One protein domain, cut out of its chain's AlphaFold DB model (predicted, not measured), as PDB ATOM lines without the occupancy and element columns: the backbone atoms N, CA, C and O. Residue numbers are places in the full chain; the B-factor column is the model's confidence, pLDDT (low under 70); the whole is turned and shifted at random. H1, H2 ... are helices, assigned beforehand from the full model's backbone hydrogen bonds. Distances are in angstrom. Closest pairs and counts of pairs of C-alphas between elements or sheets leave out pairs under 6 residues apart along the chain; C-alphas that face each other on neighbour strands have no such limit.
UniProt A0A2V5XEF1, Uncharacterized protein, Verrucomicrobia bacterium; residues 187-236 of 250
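AT A GLANCE: This is residues 187 to 236 of the 250 residues of an uncharacterized protein of Verrucomicrobia bacterium (UniProt A0A2V5XEF1). Four short helices pack into a small rounded body as two side-by-side pairs, H1 with H3 and H2 with H4, while the link of residues 206 to 215 crosses one side of the body from H2 to H3. The two helices of each pair run the same way, H2 and H4 side by side at a tilt of 5 degrees and H1 and H3 more tilted, at 35.2 degrees. The printed part has 50 residues, with the named helices H1, H2, H3 and H4 in that order along the chain and no named strand; the class is all helix. It is compact, with a radius of gyration of the C-alphas of 9.4 A and spans of 23 by 21 by 18 A.

IN THESE COORDINATES: H1, the longest helix, holds residues 187 to 196 and measures 14.3 A from C-alpha 187 at (1.488, -36.959, 78.413) to C-alpha 196. H3 holds residues 216 to 223, 10.3 A. H2 holds residues 198 to 205, 10.6 A. H4 holds residues 228 to 235, 10.8 A, ending with C-alpha 235 at (22.648, -36.312, 77.895).

HOW THE PARTS SIT: H1 and H3 touch, their closest C-alphas, those of Leu 192 and Ala 223, being 6.5 A apart; the tilt of 35.2 degrees is only just steep. H1 and H2 are close but not clearly touching, with the closest C-alphas, of Glu 193 and Leu 200, 6.6 A apart. H2 and H4 touch at a shallow tilt of 5 degrees, the same way, the C-alphas of Cys 203 and Leu 235 coming closest at 5.8 A. H2 and H3 are apart. In H1, H2, H3 and H4 every O i to N i+4 pair is within hydrogen-bond range.

THE WHOLE: The two C-alphas farthest apart, of Ser 187 and Ala 236, are 24.8 A apart. The printed part has no cut. The links H1 to H2 and H3 to H4 are tight, and H2 to H3 is short. The mean pLDDT of the printed part is 88.8, that of H4 is 76, and no printed residue is under 70.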
ATOM      1  N   SER A 187       1.600 -38.360  77.986       95.69
ATOM      2  CA  SER A 187       1.488 -36.959  78.413       95.69
ATOM      3  C   SER A 187       2.782 -36.386  79.003       95.69
ATOM      4  O   SER A 187       3.041 -35.195  78.847       95.69
ATOM      5  N   LEU A 188       3.615 -37.214  79.646       95.62
ATOM      6  CA  LEU A 188       4.924 -36.794  80.143       95.62
ATOM      7  C   LEU A 188       5.885 -36.533  78.981       95.62
ATOM      8  O   LEU A 188       6.531 -35.492  78.973       95.62
ATOM      9  N   ILE A 189       5.924 -37.421  77.984       95.19
ATOM     10  CA  ILE A 189       6.755 -37.225  76.789       95.19
ATOM     11  C   ILE A 189       6.311 -35.977  76.020       95.19
ATOM     12  O   ILE A 189       7.137 -35.111  75.768       95.19
ATOM     13  N   VAL A 190       5.007 -35.798  75.775       95.00
ATOM     14  CA  VAL A 190       4.475 -34.586  75.119       95.00
ATOM     15  C   VAL A 190       4.847 -33.314  75.886       95.00
ATOM     16  O   VAL A 190       5.157 -32.284  75.290       95.00
ATOM     17  N   LYS A 191       4.847 -33.354  77.224       94.88
ATOM     18  CA  LYS A 191       5.287 -32.219  78.045       94.88
ATOM     19  C   LYS A 191       6.778 -31.917  77.856       94.88
ATOM     20  O   LYS A 191       7.138 -30.741  77.815       94.88
ATOM     21  N   LEU A 192       7.627 -32.941  77.764       94.69
ATOM     22  CA  LEU A 192       9.060 -32.777  77.495       94.69
ATOM     23  C   LEU A 192       9.291 -32.227  76.081       94.69
ATOM     24  O   LEU A 192      10.021 -31.251  75.935       94.69
ATOM     25  N   GLU A 193       8.616 -32.786  75.074       94.06
ATOM     26  CA  GLU A 193       8.655 -32.328  73.677       94.06
ATOM     27  C   GLU A 193       8.265 -30.845  73.575       94.06
ATOM     28  O   GLU A 193       8.984 -30.054  72.976       94.06
ATOM     29  N   ARG A 194       7.174 -30.423  74.231       93.69
ATOM     30  CA  ARG A 194       6.749 -29.009  74.251       93.69
ATOM     31  C   ARG A 194       7.748 -28.087  74.942       93.69
ATOM     32  O   ARG A 194       7.861 -26.928  74.565       93.69
ATOM     33  N   ARG A 195       8.421 -28.570  75.989       91.56
ATOM     34  CA  ARG A 195       9.339 -27.751  76.789       91.56
ATOM     35  C   ARG A 195      10.690 -27.560  76.107       91.56
ATOM     36  O   ARG A 195      11.243 -26.471  76.179       91.56
ATOM     37  N   TYR A 196      11.235 -28.618  75.516       91.38
ATOM     38  CA  TYR A 196      12.607 -28.633  75.000       91.38
ATOM     39  C   TYR A 196      12.675 -28.673  73.471       91.38
ATOM     40  O   TYR A 196      13.749 -28.500  72.901       91.38
ATOM     41  N   GLY A 197      11.543 -28.882  72.794       90.56
ATOM     42  CA  GLY A 197      11.465 -28.915  71.340       90.56
ATOM     43  C   GLY A 197      12.409 -29.952  70.735       90.56
ATOM     44  O   GLY A 197      12.567 -31.060  71.248       90.56
ATOM     45  N   GLN A 198      13.070 -29.559  69.648       90.94
ATOM     46  CA  GLN A 198      13.999 -30.412  68.904       90.94
ATOM     47  C   GLN A 198      15.232 -30.831  69.720       90.94
ATOM     48  O   GLN A 198      15.843 -31.852  69.416       90.94
ATOM     49  N   GLU A 199      15.593 -30.091  70.773       90.44
ATOM     50  CA  GLU A 199      16.777 -30.402  71.582       90.44
ATOM     51  C   GLU A 199      16.618 -31.698  72.377       90.44
ATOM     52  O   GLU A 199      17.597 -32.421  72.556       90.44
ATOM     53  N   LEU A 200      15.396 -32.044  72.797       92.56
ATOM     54  CA  LEU A 200      15.135 -33.336  73.438       92.56
ATOM     55  C   LEU A 200      15.466 -34.493  72.495       92.56
ATOM     56  O   LEU A 200      16.146 -35.443  72.882       92.56
ATOM     57  N   GLU A 201      14.991 -34.400  71.255       93.25
ATOM     58  CA  GLU A 201      15.213 -35.427  70.243       93.25
ATOM     59  C   GLU A 201      16.691 -35.488  69.851       93.25
ATOM     60  O   GLU A 201      17.283 -36.561  69.822       93.25
ATOM     61  N   ARG A 202      17.337 -34.331  69.663       90.75
ATOM     62  CA  ARG A 202      18.776 -34.251  69.383       90.75
ATOM     63  C   ARG A 202      19.605 -34.946  70.464       90.75
ATOM     64  O   ARG A 202      20.458 -35.762  70.136       90.75
ATOM     65  N   CYS A 203      19.345 -34.648  71.735       89.12
ATOM     66  CA  CYS A 203      20.107 -35.202  72.853       89.12
ATOM     67  C   CYS A 203      19.816 -36.687  73.115       89.12
ATOM     68  O   CYS A 203      20.680 -37.422  73.581       89.12
ATOM     69  N   THR A 204      18.601 -37.159  72.844       91.44
ATOM     70  CA  THR A 204      18.300 -38.595  72.962       91.44
ATOM     71  C   THR A 204      18.911 -39.377  71.800       91.44
ATOM     72  O   THR A 204      19.508 -40.430  72.024       91.44
ATOM     73  N   ASN A 205      18.927 -38.806  70.592       91.06
ATOM     74  CA  ASN A 205      19.609 -39.402  69.445       91.06
ATOM     75  C   ASN A 205      21.120 -39.557  69.667       91.06
ATOM     76  O   ASN A 205      21.680 -40.567  69.247       91.06
ATOM     77  N   THR A 206      21.783 -38.642  70.390       89.00
ATOM     78  CA  THR A 206      23.196 -38.846  70.773       89.00
ATOM     79  C   THR A 206      23.398 -40.023  71.725       89.00
ATOM     80  O   THR A 206      24.513 -40.516  71.845       89.00
ATOM     81  N   LEU A 207      22.341 -40.496  72.389       88.06
ATOM     82  CA  LEU A 207      22.348 -41.710  73.204       88.06
ATOM     83  C   LEU A 207      21.926 -42.967  72.432       88.06
ATOM     84  O   LEU A 207      21.919 -44.037  73.030       88.06
ATOM     85  N   GLY A 208      21.596 -42.871  71.139       90.19
ATOM     86  CA  GLY A 208      21.228 -44.015  70.294       90.19
ATOM     87  C   GLY A 208      19.731 -44.316  70.196       90.19
ATOM     88  O   GLY A 208      19.357 -45.358  69.661       90.19
ATOM     89  N   PHE A 209      18.852 -43.447  70.703       93.38
ATOM     90  CA  PHE A 209      17.408 -43.695  70.672       93.38
ATOM     91  C   PHE A 209      16.563 -42.421  70.640       93.38
ATOM     92  O   PHE A 209      16.982 -41.371  71.106       93.38
ATOM     93  N   ARG A 210      15.324 -42.535  70.157       94.25
ATOM     94  CA  ARG A 210      14.363 -41.420  70.124       94.25
ATOM     95  C   ARG A 210      13.808 -41.091  71.505       94.25
ATOM     96  O   ARG A 210      13.717 -41.969  72.368       94.25
ATOM     97  N   SER A 211      13.319 -39.870  71.700       93.94
ATOM     98  CA  SER A 211      12.767 -39.422  72.990       93.94
ATOM     99  C   SER A 211      11.578 -40.254  73.500       93.94
ATOM    100  O   SER A 211      11.413 -40.461  74.701       93.94
ATOM    101  N   GLU A 212      10.784 -40.831  72.603       94.38
ATOM    102  CA  GLU A 212       9.714 -41.788  72.924       94.38
ATOM    103  C   GLU A 212      10.201 -43.114  73.547       94.38
ATOM    104  O   GLU A 212       9.412 -43.833  74.164       94.38
ATOM    105  N   CYS A 213      11.493 -43.433  73.415       96.12
ATOM    106  CA  CYS A 213      12.135 -44.618  73.985       96.12
ATOM    107  C   CYS A 213      12.763 -44.353  75.368       96.12
ATOM    108  O   CYS A 213      13.406 -45.242  75.937       96.12
ATOM    109  N   LEU A 214      12.596 -43.147  75.924       96.38
ATOM    110  CA  LEU A 214      12.982 -42.843  77.304       96.38
ATOM    111  C   LEU A 214      12.258 -43.770  78.278       96.38
ATOM    112  O   LEU A 214      11.084 -44.089  78.081       96.38
ATOM    113  N   THR A 215      12.915 -44.159  79.367       96.94
ATOM    114  CA  THR A 215      12.212 -44.800  80.482       96.94
ATOM    115  C   THR A 215      11.406 -43.761  81.265       96.94
ATOM    116  O   THR A 215      11.673 -42.557  81.211       96.94
ATOM    117  N   ALA A 216      10.439 -44.204  82.069       96.25
ATOM    118  CA  ALA A 216       9.671 -43.306  82.924       96.25
ATOM    119  C   ALA A 216      10.574 -42.528  83.885       96.25
ATOM    120  O   ALA A 216      10.390 -41.327  84.067       96.25
ATOM    121  N   ARG A 217      11.569 -43.189  84.486       94.56
ATOM    122  CA  ARG A 217      12.491 -42.555  85.437       94.56
ATOM    123  C   ARG A 217      13.391 -41.522  84.770       94.56
ATOM    124  O   ARG A 217      13.579 -40.454  85.345       94.56
ATOM    125  N   GLU A 218      13.883 -41.801  83.567       94.12
ATOM    126  CA  GLU A 218      14.636 -40.831  82.766       94.12
ATOM    127  C   GLU A 218      13.755 -39.630  82.395       94.12
ATOM    128  O   GLU A 218      14.130 -38.487  82.644       94.12
ATOM    129  N   ALA A 219      12.535 -39.874  81.907       94.81
ATOM    130  CA  ALA A 219      11.587 -38.818  81.556       94.81
ATOM    131  C   ALA A 219      11.204 -37.941  82.764       94.81
ATOM    132  O   ALA A 219      11.149 -36.715  82.655       94.81
ATOM    133  N   TYR A 220      10.969 -38.538  83.938       93.75
ATOM    134  CA  TYR A 220      10.698 -37.789  85.170       93.75
ATOM    135  C   TYR A 220      11.900 -36.964  85.621       93.75
ATOM    136  O   TYR A 220      11.722 -35.838  86.088       93.75
ATOM    137  N   PHE A 221      13.110 -37.502  85.475       90.62
ATOM    138  CA  PHE A 221      14.323 -36.769  85.799       90.62
ATOM    139  C   PHE A 221      14.499 -35.546  84.892       90.62
ATOM    140  O   PHE A 221      14.674 -34.434  85.393       90.62
ATOM    141  N   LEU A 222      14.337 -35.719  83.575       91.12
ATOM    142  CA  LEU A 222      14.364 -34.617  82.610       91.12
ATOM    143  C   LEU A 222      13.262 -33.588  82.894       91.12
ATOM    144  O   LEU A 222      13.512 -32.389  82.845       91.12
ATOM    145  N   ALA A 223      12.062 -34.018  83.295       91.00
ATOM    146  CA  ALA A 223      10.974 -33.105  83.653       91.00
ATOM    147  C   ALA A 223      11.284 -32.226  84.880       91.00
ATOM    148  O   ALA A 223      10.690 -31.151  85.028       91.00
ATOM    149  N   GLY A 224      12.197 -32.670  85.751       87.56
ATOM    150  CA  GLY A 224      12.709 -31.897  86.881       87.56
ATOM    151  C   GLY A 224      13.727 -30.820  86.488       87.56
ATOM    152  O   GLY A 224      13.989 -29.912  87.280       87.56
ATOM    153  N   MET A 225      14.282 -30.871  85.273       85.19
ATOM    154  CA  MET A 225      15.215 -29.860  84.778       85.19
ATOM    155  C   MET A 225      14.479 -28.603  84.314       85.19
ATOM    156  O   MET A 225      13.374 -28.662  83.775       85.19
ATOM    157  N   ARG A 226      15.099 -27.438  84.522       73.56
ATOM    158  CA  ARG A 226      14.474 -26.135  84.238       73.56
ATOM    159  C   ARG A 226      14.936 -25.487  82.931       73.56
ATOM    160  O   ARG A 226      14.207 -24.645  82.428       73.56
ATOM    161  N   THR A 227      16.086 -25.878  82.377       74.25
ATOM    162  CA  THR A 227      16.678 -25.237  81.188       74.25
ATOM    163  C   THR A 227      17.171 -26.264  80.165       74.25
ATOM    164  O   THR A 227      17.369 -27.432  80.509       74.25
ATOM    165  N   VAL A 228      17.330 -25.831  78.910       74.94
ATOM    166  CA  VAL A 228      17.780 -26.662  77.777       74.94
ATOM    167  C   VAL A 228      19.253 -27.042  77.928       74.94
ATOM    168  O   VAL A 228      19.629 -28.182  77.667       74.94
ATOM    169  N   GLU A 229      20.078 -26.123  78.425       73.75
ATOM    170  CA  GLU A 229      21.517 -26.311  78.645       73.75
ATOM    171  C   GLU A 229      21.765 -27.502  79.574       73.75
ATOM    172  O   GLU A 229      22.567 -28.381  79.271       73.75
ATOM    173  N   ARG A 230      20.967 -27.618  80.644       74.94
ATOM    174  CA  ARG A 230      21.070 -28.730  81.596       74.94
ATOM    175  C   ARG A 230      20.740 -30.085  80.979       74.94
ATOM    176  O   ARG A 230      21.242 -31.093  81.467       74.94
ATOM    177  N   ILE A 231      19.913 -30.131  79.935       78.56
ATOM    178  CA  ILE A 231      19.640 -31.379  79.213       78.56
ATOM    179  C   ILE A 231      20.818 -31.762  78.333       78.56
ATOM    180  O   ILE A 231      21.191 -32.932  78.340       78.56
ATOM    181  N   ARG A 232      21.427 -30.800  77.630       79.62
ATOM    182  CA  ARG A 232      22.629 -31.061  76.827       79.62
ATOM    183  C   ARG A 232      23.750 -31.611  77.702       79.62
ATOM    184  O   ARG A 232      24.280 -32.673  77.400       79.62
ATOM    185  N   ASP A 233      24.015 -30.969  78.837       77.62
ATOM    186  CA  ASP A 233      25.033 -31.428  79.788       77.62
ATOM    187  C   ASP A 233      24.695 -32.807  80.368       77.62
ATOM    188  O   ASP A 233      25.571 -33.643  80.593       77.62
ATOM    189  N   CYS A 234      23.410 -33.074  80.612       72.38
ATOM    190  CA  CYS A 234      22.977 -34.338  81.187       72.38
ATOM    191  C   CYS A 234      23.012 -35.508  80.199       72.38
ATOM    192  O   CYS A 234      23.236 -36.638  80.624       72.38
ATOM    193  N   LEU A 235      22.751 -35.267  78.918       75.75
ATOM    194  CA  LEU A 235      22.648 -36.312  77.895       75.75
ATOM    195  C   LEU A 235      23.894 -36.400  77.003       75.75
ATOM    196  O   LEU A 235      23.972 -37.284  76.154       75.75
ATOM    197  N   ALA A 236      24.887 -35.530  77.208       73.19
ATOM    198  CA  ALA A 236      26.193 -35.657  76.579       73.19
ATOM    199  C   ALA A 236      26.853 -36.985  76.983       73.19
ATOM    200  O   ALA A 236      27.063 -37.254  78.169       73.19
TER     201      ALA A 236